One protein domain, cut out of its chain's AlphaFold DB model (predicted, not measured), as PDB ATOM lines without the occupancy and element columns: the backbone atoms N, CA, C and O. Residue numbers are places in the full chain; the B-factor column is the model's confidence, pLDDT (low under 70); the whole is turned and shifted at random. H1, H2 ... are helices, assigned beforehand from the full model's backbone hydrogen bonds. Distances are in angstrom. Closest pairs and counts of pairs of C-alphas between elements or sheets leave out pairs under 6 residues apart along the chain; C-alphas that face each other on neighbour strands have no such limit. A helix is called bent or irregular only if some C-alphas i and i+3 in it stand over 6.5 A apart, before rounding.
ATOM      1  N   ALA A  36     163.032 163.671 218.629       89.38
ATOM      2  CA  ALA A  36     163.662 163.432 219.926       89.38
ATOM      3  C   ALA A  36     162.734 162.698 220.912       89.38
ATOM      4  O   ALA A  36     163.219 162.001 221.800       89.38
ATOM      5  N   ASP A  37     161.417 162.804 220.717       87.50
ATOM      6  CA  ASP A  37     160.399 162.162 221.554       87.50
ATOM      7  C   ASP A  37     160.040 160.748 221.062       87.50
ATOM      8  O   ASP A  37     159.204 160.063 221.654       87.50
ATOM      9  N   MET A  38     160.658 160.287 219.968       88.25
ATOM     10  CA  MET A  38     160.390 158.984 219.368       88.25
ATOM     11  C   MET A  38     161.472 157.970 219.738       88.25
ATOM     12  O   MET A  38     162.671 158.199 219.583       88.25
ATOM     13  N   THR A  39     161.049 156.770 220.122       93.00
ATOM     14  CA  THR A  39     161.930 155.598 220.110       93.00
ATOM     15  C   THR A  39     162.332 155.249 218.678       93.00
ATOM     16  O   THR A  39     161.614 155.538 217.715       93.00
ATOM     17  N   LYS A  40     163.442 154.519 218.523       93.44
ATOM     18  CA  LYS A  40     163.900 154.089 217.198       93.44
ATOM     19  C   LYS A  40     162.852 153.259 216.444       93.44
ATOM     20  O   LYS A  40     162.650 153.448 215.249       93.44
ATOM     21  N   ALA A  41     162.125 152.400 217.160       94.19
ATOM     22  CA  ALA A  41     161.048 151.595 216.589       94.19
ATOM     23  C   ALA A  41     159.872 152.450 216.082       94.19
ATOM     24  O   ALA A  41     159.298 152.146 215.031       94.19
ATOM     25  N   GLN A  42     159.520 153.525 216.795       91.00
ATOM     26  CA  GLN A  42     158.502 154.479 216.346       91.00
ATOM     27  C   GLN A  42     158.982 155.250 215.114       91.00
ATOM     28  O   GLN A  42     158.221 155.381 214.156       91.00
ATOM     29  N   GLU A  43     160.238 155.704 215.099       92.94
ATOM     30  CA  GLU A  43     160.828 156.383 213.938       92.94
ATOM     31  C   GLU A  43     160.822 155.468 212.697       92.94
ATOM     32  O   GLU A  43     160.386 155.872 211.619       92.94
ATOM     33  N   ASP A  44     161.223 154.204 212.836       95.12
ATOM     34  CA  ASP A  44     161.232 153.248 211.723       95.12
ATOM     35  C   ASP A  44     159.810 152.895 211.249       95.12
ATOM     36  O   ASP A  44     159.567 152.662 210.061       95.12
ATOM     37  N   SER A  45     158.835 152.867 212.163       93.12
ATOM     38  CA  SER A  45     157.415 152.733 211.816       93.12
ATOM     39  C   SER A  45     156.906 153.939 211.023       93.12
ATOM     40  O   SER A  45     156.233 153.759 210.004       93.12
ATOM     41  N   LEU A  46     157.264 155.158 211.437       91.56
ATOM     42  CA  LEU A  46     156.942 156.386 210.711       91.56
ATOM     43  C   LEU A  46     157.534 156.349 209.300       91.56
ATOM     44  O   LEU A  46     156.816 156.579 208.330       91.56
ATOM     45  N   TRP A  47     158.808 155.985 209.159       95.12
ATOM     46  CA  TRP A  47     159.458 155.926 207.851       95.12
ATOM     47  C   TRP A  47     158.875 154.881 206.913       95.12
ATOM     48  O   TRP A  47     158.718 155.167 205.728       95.12
ATOM     49  N   ARG A  48     158.455 153.722 207.422       94.44
ATOM     50  CA  ARG A  48     157.708 152.752 206.608       94.44
ATOM     51  C   ARG A  48     156.380 153.318 206.111       94.44
ATOM     52  O   ARG A  48     156.035 153.111 204.952       94.44
ATOM     53  N   GLN A  49     155.657 154.051 206.957       90.81
ATOM     54  CA  GLN A  49     154.393 154.679 206.566       90.81
ATOM     55  C   GLN A  49     154.606 155.793 205.535       90.81
ATOM     56  O   GLN A  49     153.886 155.835 204.543       90.81
ATOM     57  N   VAL A  50     155.620 156.644 205.713       92.38
ATOM     58  CA  VAL A  50     155.982 157.694 204.745       92.38
ATOM     59  C   VAL A  50     156.373 157.095 203.395       92.38
ATOM     60  O   VAL A  50     155.913 157.569 202.359       92.38
ATOM     61  N   ASP A  51     157.174 156.030 203.384       93.88
ATOM     62  CA  ASP A  51     157.595 155.373 202.144       93.88
ATOM     63  C   ASP A  51     156.396 154.710 201.431       93.88
ATOM     64  O   ASP A  51     156.291 154.767 200.204       93.88
ATOM     65  N   GLN A  52     155.453 154.143 202.190       91.19
ATOM     66  CA  GLN A  52     154.205 153.600 201.651       91.19
ATOM     67  C   GLN A  52     153.316 154.707 201.056       91.19
ATOM     68  O   GLN A  52     152.818 154.555 199.942       91.19
ATOM     69  N   LEU A  53     153.163 155.839 201.750       89.88
ATOM     70  CA  LEU A  53     152.425 157.011 201.262       89.88
ATOM     71  C   LEU A  53     153.028 157.539 199.958       89.88
ATOM     72  O   LEU A  53     152.314 157.784 198.984       89.88
ATOM     73  N   ALA A  54     154.356 157.635 199.914       92.94
ATOM     74  CA  ALA A  54     155.087 158.069 198.737       92.94
ATOM     75  C   ALA A  54     154.885 157.131 197.534       92.94
ATOM     76  O   ALA A  54     154.842 157.600 196.395       92.94
ATOM     77  N   PHE A  55     154.728 155.822 197.758       92.38
ATOM     78  CA  PHE A  55     154.419 154.870 196.689       92.38
ATOM     79  C   PHE A  55     153.055 155.137 196.045       92.38
ATOM     80  O   PHE A  55     152.939 155.177 194.815       92.38
ATOM     81  N   PHE A  56     152.027 155.356 196.864       90.25
ATOM     82  CA  PHE A  56     150.687 155.651 196.361       90.25
ATOM     83  C   PHE A  56     150.630 156.993 195.647       90.25
ATOM     84  O   PHE A  56     150.051 157.072 194.565       90.25
ATOM     85  N   GLU A  57     151.300 158.007 196.187       91.44
ATOM     86  CA  GLU A  57     151.432 159.315 195.549       91.44
ATOM     87  C   GLU A  57     152.172 159.223 194.203       91.44
ATOM     88  O   GLU A  57     151.736 159.791 193.203       91.44
ATOM     89  N   ALA A  58     153.266 158.460 194.117       92.81
ATOM     90  CA  ALA A  58     153.973 158.246 192.854       92.81
ATOM     91  C   ALA A  58     153.095 157.530 191.810       92.81
ATOM     92  O   ALA A  58     153.096 157.902 190.636       92.81
ATOM     93  N   THR A  59     152.305 156.544 192.243       90.88
ATOM     94  CA  THR A  59     151.351 155.826 191.384       90.88
ATOM     95  C   THR A  59     150.210 156.743 190.927       90.88
ATOM     96  O   THR A  59     149.825 156.720 189.758       90.88
ATOM     97  N   ALA A  60     149.701 157.599 191.819       89.75
ATOM     98  CA  ALA A  60     148.705 158.622 191.506       89.75
ATOM     99  C   ALA A  60     149.208 159.565 190.408       89.75
ATOM    100  O   ALA A  60     148.551 159.733 189.377       89.75
ATOM    101  N   ASN A  61     150.422 160.090 190.594       91.44
ATOM    102  CA  ASN A  61     151.080 160.991 189.654       91.44
ATOM    103  C   ASN A  61     151.336 160.331 188.297       91.44
ATOM    104  O   ASN A  61     151.097 160.959 187.264       91.44
ATOM    105  N   LEU A  62     151.743 159.054 188.274       91.50
ATOM    106  CA  LEU A  62     151.837 158.284 187.032       91.50
ATOM    107  C   LEU A  62     150.490 158.253 186.304       91.50
ATOM    108  O   LEU A  62     150.448 158.410 185.090       91.50
ATOM    109  N   CYS A  63     149.386 158.089 187.023       90.56
ATOM    110  CA  CYS A  63     148.047 158.072 186.442       90.56
ATOM    111  C   CYS A  63     147.440 159.463 186.200       90.56
ATOM    112  O   CYS A  63     146.253 159.559 185.891       90.56
ATOM    113  N   GLY A  64     148.219 160.542 186.344       89.50
ATOM    114  CA  GLY A  64     147.743 161.917 186.169       89.50
ATOM    115  C   GLY A  64     146.767 162.383 187.253       89.50
ATOM    116  O   GLY A  64     146.131 163.424 187.102       89.50
ATOM    117  N   LYS A  65     146.642 161.631 188.351       86.19
ATOM    118  CA  LYS A  65     145.821 161.984 189.506       86.19
ATOM    119  C   LYS A  65     146.692 162.749 190.490       86.19
ATOM    120  O   LYS A  65     147.471 162.148 191.223       86.19
ATOM    121  N   LYS A  66     146.576 164.076 190.492       77.81
ATOM    122  CA  LYS A  66     147.181 164.888 191.552       77.81
ATOM    123  C   LYS A  66     146.444 164.633 192.857       77.81
ATOM    124  O   LYS A  66     145.216 164.550 192.864       77.81
ATOM    125  N   SER A  67     147.195 164.533 193.943       80.56
ATOM    126  CA  SER A  67     146.638 164.422 195.279       80.56
ATOM    127  C   SER A  67     147.208 165.530 196.165       80.56
ATOM    128  O   SER A  67     148.382 165.879 196.068       80.56
ATOM    129  N   ASP A  68     146.374 166.068 197.054       84.50
ATOM    130  CA  ASP A  68     146.797 167.042 198.066       84.50
ATOM    131  C   ASP A  68     147.200 166.345 199.376       84.50
ATOM    132  O   ASP A  68     147.054 166.901 200.465       84.50
ATOM    133  N   LEU A  69     147.653 165.086 199.305       83.44
ATOM    134  CA  LEU A  69     147.875 164.247 200.485       83.44
ATOM    135  C   LEU A  69     148.924 164.834 201.427       83.44
ATOM    136  O   LEU A  69     148.702 164.864 202.636       83.44
ATOM    137  N   GLU A  70     150.025 165.343 200.869       87.38
ATOM    138  CA  GLU A  70     151.070 166.025 201.638       87.38
ATOM    139  C   GLU A  70     150.470 167.206 202.412       87.38
ATOM    140  O   GLU A  70     150.579 167.260 203.634       87.38
ATOM    141  N   ALA A  71     149.774 168.116 201.723       88.19
ATOM    142  CA  ALA A  71     149.191 169.306 202.338       88.19
ATOM    143  C   ALA A  71     148.165 168.948 203.425       88.19
ATOM    144  O   ALA A  71     148.199 169.520 204.514       88.19
ATOM    145  N   ARG A  72     147.294 167.966 203.163       86.25
ATOM    146  CA  ARG A  72     146.259 167.520 204.109       86.25
ATOM    147  C   ARG A  72     146.846 166.890 205.366       86.25
ATOM    148  O   ARG A  72     146.384 167.195 206.460       86.25
ATOM    149  N   ILE A  73     147.854 166.027 205.226       84.50
ATOM    150  CA  ILE A  73     148.510 165.405 206.382       84.50
ATOM    151  C   ILE A  73     149.242 166.464 207.194       84.50
ATOM    152  O   ILE A  73     149.069 166.504 208.406       84.50
ATOM    153  N   MET A  74     150.025 167.327 206.540       89.69
ATOM    154  CA  MET A  74     150.808 168.353 207.232       89.69
ATOM    155  C   MET A  74     149.899 169.307 208.011       89.69
ATOM    156  O   MET A  74     150.156 169.550 209.185       89.69
ATOM    157  N   ALA A  75     148.798 169.761 207.405       88.31
ATOM    158  CA  ALA A  75     147.817 170.611 208.079       88.31
ATOM    159  C   ALA A  75     147.181 169.930 209.304       88.31
ATOM    160  O   ALA A  75     146.971 170.585 210.319       88.31
ATOM    161  N   ALA A  76     146.926 168.619 209.246       86.06
ATOM    162  CA  ALA A  76     146.305 167.880 210.348       86.06
ATOM    163  C   ALA A  76     147.199 167.747 211.595       86.06
ATOM    164  O   ALA A  76     146.690 167.515 212.690       86.06
ATOM    165  N   VAL A  77     148.525 167.860 211.446       85.25
ATOM    166  CA  VAL A  77     149.483 167.623 212.544       85.25
ATOM    167  C   VAL A  77     150.362 168.830 212.885       85.25
ATOM    168  O   VAL A  77     151.116 168.776 213.857       85.25
ATOM    169  N   GLN A  78     150.280 169.930 212.128       89.19
ATOM    170  CA  GLN A  78     151.183 171.082 212.280       89.19
ATOM    171  C   GLN A  78     151.146 171.738 213.671       89.19
ATOM    172  O   GLN A  78     152.127 172.345 214.111       89.19
ATOM    173  N   GLU A  79     150.018 171.624 214.372       86.88
ATOM    174  CA  GLU A  79     149.815 172.259 215.676       86.88
ATOM    175  C   GLU A  79     150.536 171.508 216.807       86.88
ATOM    176  O   GLU A  79     150.981 172.134 217.767       86.88
ATOM    177  N   CYS A  80     150.733 170.192 216.680       86.06
ATOM    178  CA  CYS A  80     151.376 169.351 217.703       86.06
ATOM    179  C   CYS A  80     152.768 168.849 217.326       86.06
ATOM    180  O   CYS A  80     153.472 168.371 218.212       86.06
ATOM    181  N   ILE A  81     153.183 168.934 216.062       88.94
ATOM    182  CA  ILE A  81     154.502 168.469 215.614       88.94
ATOM    183  C   ILE A  81     155.413 169.663 215.329       88.94
ATOM    184  O   ILE A  81     154.978 170.670 214.770       88.94
ATOM    185  N   SER A  82     156.685 169.566 215.717       90.75
ATOM    186  CA  SER A  82     157.658 170.632 215.482       90.75
ATOM    187  C   SER A  82     157.878 170.861 213.982       90.75
ATOM    188  O   SER A  82     157.873 169.922 213.186       90.75
ATOM    189  N   ASN A  83     158.107 172.116 213.583       91.19
ATOM    190  CA  ASN A  83     158.322 172.452 212.171       91.19
ATOM    191  C   ASN A  83     159.519 171.690 211.582       91.19
ATOM    192  O   ASN A  83     159.430 171.184 210.470       91.19
ATOM    193  N   GLU A  84     160.592 171.522 212.361       92.81
ATOM    194  CA  GLU A  84     161.762 170.732 211.962       92.81
ATOM    195  C   GLU A  84     161.391 169.272 211.653       92.81
ATOM    196  O   GLU A  84     161.821 168.709 210.642       92.81
ATOM    197  N   ALA A  85     160.554 168.651 212.491       92.06
ATOM    198  CA  ALA A  85     160.105 167.288 212.250       92.06
ATOM    199  C   ALA A  85     159.204 167.199 211.007       92.06
ATOM    200  O   ALA A  85     159.374 166.286 210.193       92.06
ATOM    201  N   LEU A  86     158.294 168.159 210.816       93.19
ATOM    202  CA  LEU A  86     157.449 168.234 209.618       93.19
ATOM    203  C   LEU A  86     158.279 168.383 208.345       93.19
ATOM    204  O   LEU A  86     158.024 167.673 207.371       93.19
ATOM    205  N   ASP A  87     159.285 169.255 208.355       95.19
ATOM    206  CA  ASP A  87     160.171 169.478 207.213       95.19
ATOM    207  C   ASP A  87     160.959 168.205 206.879       95.19
ATOM    208  O   ASP A  87     160.968 167.771 205.725       95.19
ATOM    209  N   ARG A  88     161.499 167.504 207.885       95.44
ATOM    210  CA  ARG A  88     162.193 166.221 207.679       95.44
ATOM    211  C   ARG A  88     161.278 165.152 207.074       95.44
ATOM    212  O   ARG A  88     161.699 164.408 206.182       95.44
ATOM    213  N   VAL A  89     160.027 165.060 207.536       94.75
ATOM    214  CA  VAL A  89     159.033 164.135 206.964       94.75
ATOM    215  C   VAL A  89     158.698 164.518 205.524       94.75
ATOM    216  O   VAL A  89     158.676 163.648 204.650       94.75
ATOM    217  N   ARG A  90     158.484 165.811 205.263       94.88
ATOM    218  CA  ARG A  90     158.167 166.355 203.939       94.88
ATOM    219  C   ARG A  90     159.283 166.086 202.933       94.88
ATOM    220  O   ARG A  90     159.020 165.604 201.831       94.88
ATOM    221  N   ASP A  91     160.526 166.336 203.316       96.62
ATOM    222  CA  ASP A  91     161.686 166.135 202.450       96.62
ATOM    223  C   ASP A  91     161.880 164.659 202.112       96.62
ATOM    224  O   ASP A  91     162.078 164.303 200.942       96.62
ATOM    225  N   ARG A  92     161.744 163.773 203.108       95.69
ATOM    226  CA  ARG A  92     161.788 162.326 202.868       95.69
ATOM    227  C   ARG A  92     160.676 161.895 201.921       95.69
ATOM    228  O   ARG A  92     160.964 161.186 200.955       95.69
ATOM    229  N   TRP A  93     159.439 162.323 202.173       95.12
ATOM    230  CA  TRP A  93     158.294 162.015 201.318       95.12
ATOM    231  C   TRP A  93     158.585 162.401 199.873       95.12
ATOM    232  O   TRP A  93     158.535 161.554 198.984       95.12
ATOM    233  N   ARG A  94     158.911 163.674 199.618       95.31
ATOM    234  CA  ARG A  94     159.128 164.199 198.261       95.31
ATOM    235  C   ARG A  94     160.268 163.476 197.554       95.31
ATOM    236  O   ARG A  94     160.144 163.115 196.381       95.31
ATOM    237  N   SER A  95     161.354 163.210 198.279       97.38
ATOM    238  CA  SER A  95     162.474 162.413 197.780       97.38
ATOM    239  C   SER A  95     162.022 161.008 197.371       97.38
ATOM    240  O   SER A  95     162.326 160.559 196.261       97.38
ATOM    241  N   LYS A  96     161.220 160.341 198.209       96.62
ATOM    242  CA  LYS A  96     160.700 158.995 197.940       96.62
ATOM    243  C   LYS A  96     159.692 158.954 196.804       96.62
ATOM    244  O   LYS A  96     159.808 158.067 195.964       96.62
ATOM    245  N   VAL A  97     158.788 159.925 196.693       94.88
ATOM    246  CA  VAL A  97     157.869 160.039 195.547       94.88
ATOM    247  C   VAL A  97     158.661 160.130 194.247       94.88
ATOM    248  O   VAL A  97     158.388 159.397 193.298       94.88
ATOM    249  N   LYS A  98     159.702 160.971 194.210       95.25
ATOM    250  CA  LYS A  98     160.577 161.112 193.038       95.25
ATOM    251  C   LYS A  98     161.396 159.849 192.762       95.25
ATOM    252  O   LYS A  98     161.614 159.489 191.607       95.25
ATOM    253  N   GLU A  99     161.908 159.187 193.794       96.19
ATOM    254  CA  GLU A  99     162.630 157.920 193.660       96.19
ATOM    255  C   GLU A  99     161.734 156.829 193.070       96.19
ATOM    256  O   GLU A  99     162.102 156.209 192.074       96.19
ATOM    257  N   ILE A 100     160.552 156.632 193.651       94.25
ATOM    258  CA  ILE A 100     159.593 155.609 193.244       94.25
ATOM    259  C   ILE A 100     159.051 155.922 191.851       94.25
ATOM    260  O   ILE A 100     159.058 155.045 190.995       94.25
ATOM    261  N   GLY A 101     158.678 157.173 191.574       91.69
ATOM    262  CA  GLY A 101     158.197 157.588 190.255       91.69
ATOM    263  C   GLY A 101     159.209 157.338 189.131       91.69
ATOM    264  O   GLY A 101     158.812 157.033 188.013       91.69
ATOM    265  N   ARG A 102     160.518 157.385 189.420       92.38
ATOM    266  CA  ARG A 102     161.569 156.993 188.459       92.38
ATOM    267  C   ARG A 102     161.696 155.479 188.275       92.38
ATOM    268  O   ARG A 102     162.182 155.044 187.237       92.38
ATOM    269  N   LYS A 103     161.319 154.692 189.285       93.06
ATOM    270  CA  LYS A 103     161.395 153.223 189.281       93.06
ATOM    271  C   LYS A 103     160.147 152.569 188.693       93.06
ATOM    272  O   LYS A 103     160.246 151.473 188.150       93.06
ATOM    273  N   ILE A 104     158.985 153.215 188.793       88.44
ATOM    274  CA  ILE A 104     157.756 152.716 188.180       88.44
ATOM    275  C   ILE A 104     157.856 152.921 186.666       88.44
ATOM    276  O   ILE A 104     157.640 154.017 186.149       88.44
ATOM    277  N   PHE A 105     158.181 151.849 185.947       88.75
ATOM    278  CA  PHE A 105     158.146 151.832 184.493       88.75
ATOM    279  C   PHE A 105     156.846 151.190 184.012       88.75
ATOM    280  O   PHE A 105     156.661 149.978 184.109       88.75
ATOM    281  N   VAL A 106     155.959 152.010 183.454       88.62
ATOM    282  CA  VAL A 106     154.788 151.541 182.712       88.62
ATOM    283  C   VAL A 106     154.877 152.126 181.304       88.62
ATOM    284  O   VAL A 106     154.882 153.351 181.162       88.62
ATOM    285  N   PRO A 107     154.963 151.296 180.245       92.56
ATOM    286  CA  PRO A 107     154.946 151.793 178.877       92.56
ATOM    287  C   PRO A 107     153.722 152.680 178.646       92.56
ATOM    288  O   PRO A 107     152.617 152.314 179.047       92.56
ATOM    289  N   LYS A 108     153.882 153.811 177.945       89.50
ATOM    290  CA  LYS A 108     152.764 154.738 177.664       89.50
ATOM    291  C   LYS A 108     151.553 154.031 177.039       89.50
ATOM    292  O   LYS A 108     150.418 154.330 177.387       89.50
ATOM    293  N   SER A 109     151.791 153.033 176.185       93.69
ATOM    294  CA  SER A 109     150.745 152.209 175.558       93.69
ATOM    295  C   SER A 109     149.953 151.331 176.538       93.69
ATOM    296  O   SER A 109     148.853 150.892 176.214       93.69
ATOM    297  N   LYS A 110     150.496 151.060 177.728       94.50
ATOM    298  CA  LYS A 110     149.878 150.251 178.791       94.50
ATOM    299  C   LYS A 110     149.436 151.083 179.995       94.50
ATOM    300  O   LYS A 110     148.709 150.572 180.837       94.50
ATOM    301  N   GLN A 111     149.820 152.357 180.057       92.75
ATOM    302  CA  GLN A 111     149.536 153.252 181.178       92.75
ATOM    303  C   GLN A 111     148.036 153.406 181.440       92.75
ATOM    304  O   GLN A 111     147.612 153.288 182.583       92.75
ATOM    305  N   SER A 112     147.221 153.580 180.395       92.94
ATOM    306  CA  SER A 112     145.760 153.650 180.550       92.94
ATOM    307  C   SER A 112     145.180 152.355 181.133       92.94
ATOM    308  O   SER A 112     144.379 152.408 182.059       92.94
ATOM    309  N   ALA A 113     145.624 151.189 180.652       94.31
ATOM    310  CA  ALA A 113     145.163 149.903 181.178       94.31
ATOM    311  C   ALA A 113     145.565 149.716 182.649       94.31
ATOM    312  O   ALA A 113     144.730 149.343 183.458       94.31
ATOM    313  N   PHE A 114     146.807 150.055 183.007       92.88
ATOM    314  CA  PHE A 114     147.290 150.015 184.391       92.88
ATOM    315  C   PHE A 114     146.492 150.945 185.318       92.88
ATOM    316  O   PHE A 114     146.105 150.557 186.412       92.88
ATOM    317  N   CYS A 115     146.217 152.174 184.880       91.69
ATOM    318  CA  CYS A 115     145.516 153.168 185.693       91.69
ATOM    319  C   CYS A 115     144.006 152.926 185.819       91.69
ATOM    320  O   CYS A 115     143.384 153.461 186.739       91.69
ATOM    321  N   ASN A 116     143.426 152.152 184.898       93.62
ATOM    322  CA  ASN A 116     142.018 151.750 184.907       93.62
ATOM    323  C   ASN A 116     141.808 150.327 185.441       93.62
ATOM    324  O   ASN A 116     140.675 149.852 185.473       93.62
ATOM    325  N   ASP A 117     142.881 149.652 185.846       94.12
ATOM    326  CA  ASP A 117     142.803 148.351 186.484       94.12
ATOM    327  C   ASP A 117     142.006 148.462 187.795       94.12
ATOM    328  O   ASP A 117     142.248 149.346 188.628       94.12
ATOM    329  N   ALA A 118     141.005 147.592 187.950       91.94
ATOM    330  CA  ALA A 118     140.068 147.656 189.064       91.94
ATOM    331  C   ALA A 118     140.762 147.431 190.415       91.94
ATOM    332  O   ALA A 118     140.395 148.081 191.397       91.94
ATOM    333  N   ASP A 119     141.791 146.583 190.461       89.56
ATOM    334  CA  ASP A 119     142.536 146.299 191.685       89.56
ATOM    335  C   ASP A 119     143.413 147.494 192.059       89.56
ATOM    336  O   ASP A 119     143.425 147.920 193.218       89.56
ATOM    337  N   ILE A 120     144.076 148.114 191.076       87.38
ATOM    338  CA  ILE A 120     144.860 149.340 191.294       87.38
ATOM    339  C   ILE A 120     143.968 150.465 191.826       87.38
ATOM    340  O   ILE A 120     144.318 151.127 192.809       87.38
ATOM    341  N   LEU A 121     142.794 150.664 191.225       87.88
ATOM    342  CA  LEU A 121     141.822 151.658 191.678       87.88
ATOM    343  C   LEU A 121     141.294 151.352 193.084       87.88
ATOM    344  O   LEU A 121     141.200 152.264 193.908       87.88
ATOM    345  N   ALA A 122     140.975 150.093 193.381       89.62
ATOM    346  CA  ALA A 122     140.471 149.682 194.687       89.62
ATOM    347  C   ALA A 122     141.509 149.899 195.795       89.62
ATOM    348  O   ALA A 122     141.179 150.455 196.848       89.62
ATOM    349  N   VAL A 123     142.766 149.512 195.556       87.25
ATOM    350  CA  VAL A 123     143.861 149.725 196.510       87.25
ATOM    351  C   VAL A 123     144.093 151.220 196.721       87.25
ATOM    352  O   VAL A 123     144.170 151.667 197.865       87.25
ATOM    353  N   HIS A 124     144.146 151.999 195.641       85.31
ATOM    354  CA  HIS A 124     144.313 153.448 195.709       85.31
ATOM    355  C   HIS A 124     143.199 154.095 196.541       85.31
ATOM    356  O   HIS A 124     143.476 154.759 197.537       85.31
ATOM    357  N   ASN A 125     141.932 153.840 196.207       87.38
ATOM    358  CA  ASN A 125     140.790 154.423 196.915       87.38
ATOM    359  C   ASN A 125     140.761 154.034 198.399       87.38
ATOM    360  O   ASN A 125     140.525 154.891 199.256       87.38
ATOM    361  N   ARG A 126     141.034 152.760 198.714       87.69
ATOM    362  CA  ARG A 126     141.117 152.285 200.103       87.69
ATOM    363  C   ARG A 126     142.190 153.050 200.862       87.69
ATOM    364  O   ARG A 126     141.935 153.536 201.958       87.69
ATOM    365  N   TYR A 127     143.356 153.209 200.252       84.12
ATOM    366  CA  TYR A 127     144.471 153.868 200.900       84.12
ATOM    367  C   TYR A 127     144.215 155.357 201.143       84.12
ATOM    368  O   TYR A 127     144.425 155.837 202.253       84.12
ATOM    369  N   PHE A 128     143.682 156.092 200.162       82.81
ATOM    370  CA  PHE A 128     143.319 157.500 200.363       82.81
ATOM    371  C   PHE A 128     142.235 157.683 201.433       82.81
ATOM    372  O   PHE A 128     142.292 158.642 202.206       82.81
ATOM    373  N   THR A 129     141.290 156.746 201.522       86.69
ATOM    374  CA  THR A 129     140.279 156.729 202.591       86.69
ATOM    375  C   THR A 129     140.924 156.487 203.956       86.69
ATOM    376  O   THR A 129     140.656 157.225 204.907       86.69
ATOM    377  N   ASP A 130     141.825 155.508 204.054       86.38
ATOM    378  CA  ASP A 130     142.537 155.193 205.294       86.38
ATOM    379  C   ASP A 130     143.416 156.350 205.765       86.38
ATOM    380  O   ASP A 130     143.467 156.636 206.961       86.38
ATOM    381  N   VAL A 131     144.083 157.046 204.845       84.31
ATOM    382  CA  VAL A 131     144.887 158.222 205.182       84.31
ATOM    383  C   VAL A 131     144.007 159.355 205.680       84.31
ATOM    384  O   VAL A 131     144.316 159.921 206.720       84.31
ATOM    385  N   ALA A 132     142.889 159.649 205.013       83.00
ATOM    386  CA  ALA A 132     141.960 160.673 205.487       83.00
ATOM    387  C   ALA A 132     141.457 160.363 206.908       83.00
ATOM    388  O   ALA A 132     141.441 161.249 207.764       83.00
ATOM    389  N   ARG A 133     141.123 159.095 207.181       86.56
ATOM    390  CA  ARG A 133     140.732 158.629 208.516       86.56
ATOM    391  C   ARG A 133     141.861 158.813 209.534       86.56
ATOM    392  O   ARG A 133     141.622 159.348 210.610       86.56
ATOM    393  N   LYS A 134     143.087 158.403 209.197       83.19
ATOM    394  CA  LYS A 134     144.264 158.552 210.068       83.19
ATOM    395  C   LYS A 134     144.636 160.014 210.314       83.19
ATOM    396  O   LYS A 134     145.049 160.338 211.418       83.19
ATOM    397  N   SER A 135     144.479 160.895 209.328       82.69
ATOM    398  CA  SER A 135     144.697 162.336 209.494       82.69
ATOM    399  C   SER A 135     143.691 162.940 210.468       82.69
ATOM    400  O   SER A 135     144.098 163.669 211.362       82.69
ATOM    401  N   GLN A 136     142.405 162.587 210.364       84.50
ATOM    402  CA  GLN A 136     141.390 163.025 211.333       84.50
ATOM    403  C   GLN A 136     141.657 162.473 212.738       84.50
ATOM    404  O   GLN A 136     141.470 163.167 213.732       84.50
ATOM    405  N   GLU A 137     142.087 161.216 212.836       84.44
ATOM    406  CA  GLU A 137     142.477 160.609 214.109       84.44
ATOM    407  C   GLU A 137     143.680 161.339 214.722       84.44
ATOM    408  O   GLU A 137     143.639 161.704 215.896       84.44
ATOM    409  N   ALA A 138     144.703 161.637 213.916       82.75
ATOM    410  CA  ALA A 138     145.862 162.411 214.337       82.75
ATOM    411  C   ALA A 138     145.467 163.818 214.800       82.75
ATOM    412  O   ALA A 138     145.896 164.231 215.869       82.75
ATOM    413  N   GLU A 139     144.600 164.517 214.066       84.25
ATOM    414  CA  GLU A 139     144.085 165.840 214.441       84.25
ATOM    415  C   GLU A 139     143.329 165.798 215.779       84.25
ATOM    416  O   GLU A 139     143.538 166.646 216.646       84.25
ATOM    417  N   ARG A 140     142.503 164.768 216.007       85.00
ATOM    418  CA  ARG A 140     141.799 164.589 217.289       85.00
ATOM    419  C   ARG A 140     142.759 164.320 218.442       85.00
ATOM    420  O   ARG A 140     142.575 164.890 219.514       85.00
ATOM    421  N   LEU A 141     143.764 163.470 218.240       84.00
ATOM    422  CA  LEU A 141     144.782 163.178 219.255       84.00
ATOM    423  C   LEU A 141     145.647 164.409 219.549       84.00
ATOM    424  O   LEU A 141     145.919 164.710 220.708       84.00
ATOM    425  N   CYS A 142     146.006 165.152 218.503       83.94
ATOM    426  CA  CYS A 142     146.697 166.433 218.563       83.94
ATOM    427  C   CYS A 142     145.902 167.407 219.441       83.94
ATOM    428  O   CYS A 142     146.381 167.819 220.494       83.94
ATOM    429  N   ALA A 143     144.641 167.675 219.089       84.00
ATOM    430  CA  ALA A 143     143.757 168.556 219.847       84.00
ATOM    431  C   ALA A 143     143.559 168.097 221.302       84.00
ATOM    432  O   ALA A 143     143.570 168.924 222.215       84.00
ATOM    433  N   ALA A 144     143.419 166.788 221.536       83.06
ATOM    434  CA  ALA A 144     143.290 166.226 222.877       83.06
ATOM    435  C   ALA A 144     144.549 166.453 223.725       83.06
ATOM    436  O   ALA A 144     144.426 166.850 224.884       83.06
ATOM    437  N   CYS A 145     145.745 166.271 223.153       81.12
ATOM    438  CA  CYS A 145     146.985 166.636 223.834       81.12
ATOM    439  C   CYS A 145     147.010 168.134 224.163       81.12
ATOM    440  O   CYS A 145     147.294 168.513 225.300       81.12
ATOM    441  N   LEU A 146     146.717 168.999 223.184       81.12
ATOM    442  CA  LEU A 146     146.797 170.446 223.398       81.12
ATOM    443  C   LEU A 146     145.823 170.908 224.491       81.12
ATOM    444  O   LEU A 146     146.135 171.811 225.267       81.12
ATOM    445  N   ALA A 147     144.661 170.258 224.592       81.81
ATOM    446  CA  ALA A 147     143.684 170.517 225.640       81.81
ATOM    447  C   ALA A 147     144.125 170.004 227.024       81.81
ATOM    448  O   ALA A 147     143.813 170.648 228.031       81.81
TER     449      ALA A 147
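What this domain is: This is residues 36 to 147 of the 152 residues of an uncharacterized protein of Methylobacterium sp. WL7 (UniProt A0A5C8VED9). Two long helices, H5 and H3, form opposite long sides of a rod, with H1 running slantwise between them and crossing H3. The short H2 lies between the same two sides, packed on H5, and the short H4 sits at one end of the rod; residues 39 to 45, of which 40 to 45 belong to H1, stick out. The printed part has 112 residues, with five named helices in the order H1, H2, H3, H4, H5 and no named strand: all helix. It is only just compact, close to loose, with a radius of gyration of the C-alphas of 15.6 A, and spans 53 by 23 by 22 A.

Where its parts are: H5, the longest helix, covers residues 118 to 147 and measures 43.3 A from C-alpha 118 at (140.068, 147.656, 189.064) to C-alpha 147 at (143.684, 170.517, 225.640). H1, residues 40 to 62, measures 32.8 A and begins with C-alpha 40 at (163.900, 154.089, 217.198). H3, residues 83 to 103, measures 30.1 A. H2 covers residues 69 to 77. H4 covers residues 108 to 115 and is irregular: C-alphas 109 and 112 are 7.2 A apart.

How they stand to each other: H5 touches H2 with residues 135 to 142 alone, at a shallow tilt of 20 degrees, the same way; the closest C-alphas are those of Ala 76 and Glu 139, 5.1 A apart. H5 and H1 only just touch, with 3 pairs of C-alphas within 8 A, at a steep tilt of 44 degrees, opposite ways; the closest are those of Phe 56 and His 124, 6.8 A apart. H1 touches H3 at a steep tilt of 48 degrees, the same way, with the C-alphas of Ala 54 and Val 97 closest at 4.7 A. Helix packing is only just mostly crossed, with 1 of these 3 touching pairs at a shallow tilt. H2 and H3 are close but not clearly touching; their closest C-alphas, those of Met 74 and Leu 86, are 7.1 A apart. H4 and H1 are near each other, with 6 pairs of C-alphas within 10 A. H3 and H5 are apart. In H1, H2, H3 and H5 every O i to N i+4 pair is within hydrogen-bond range; in H4, 2 of 4 are.

The domain as a whole: The two C-alphas farthest apart, those of Ser 109 and Ala 147, are 53.8 A from each other. The printed part has no cut. The link from H1 to H2 is short, and those from H2 to H3, H3 to H4 and H4 to H5 are tight. The mean pLDDT of the printed part is 89.6, and no printed residue is under 70.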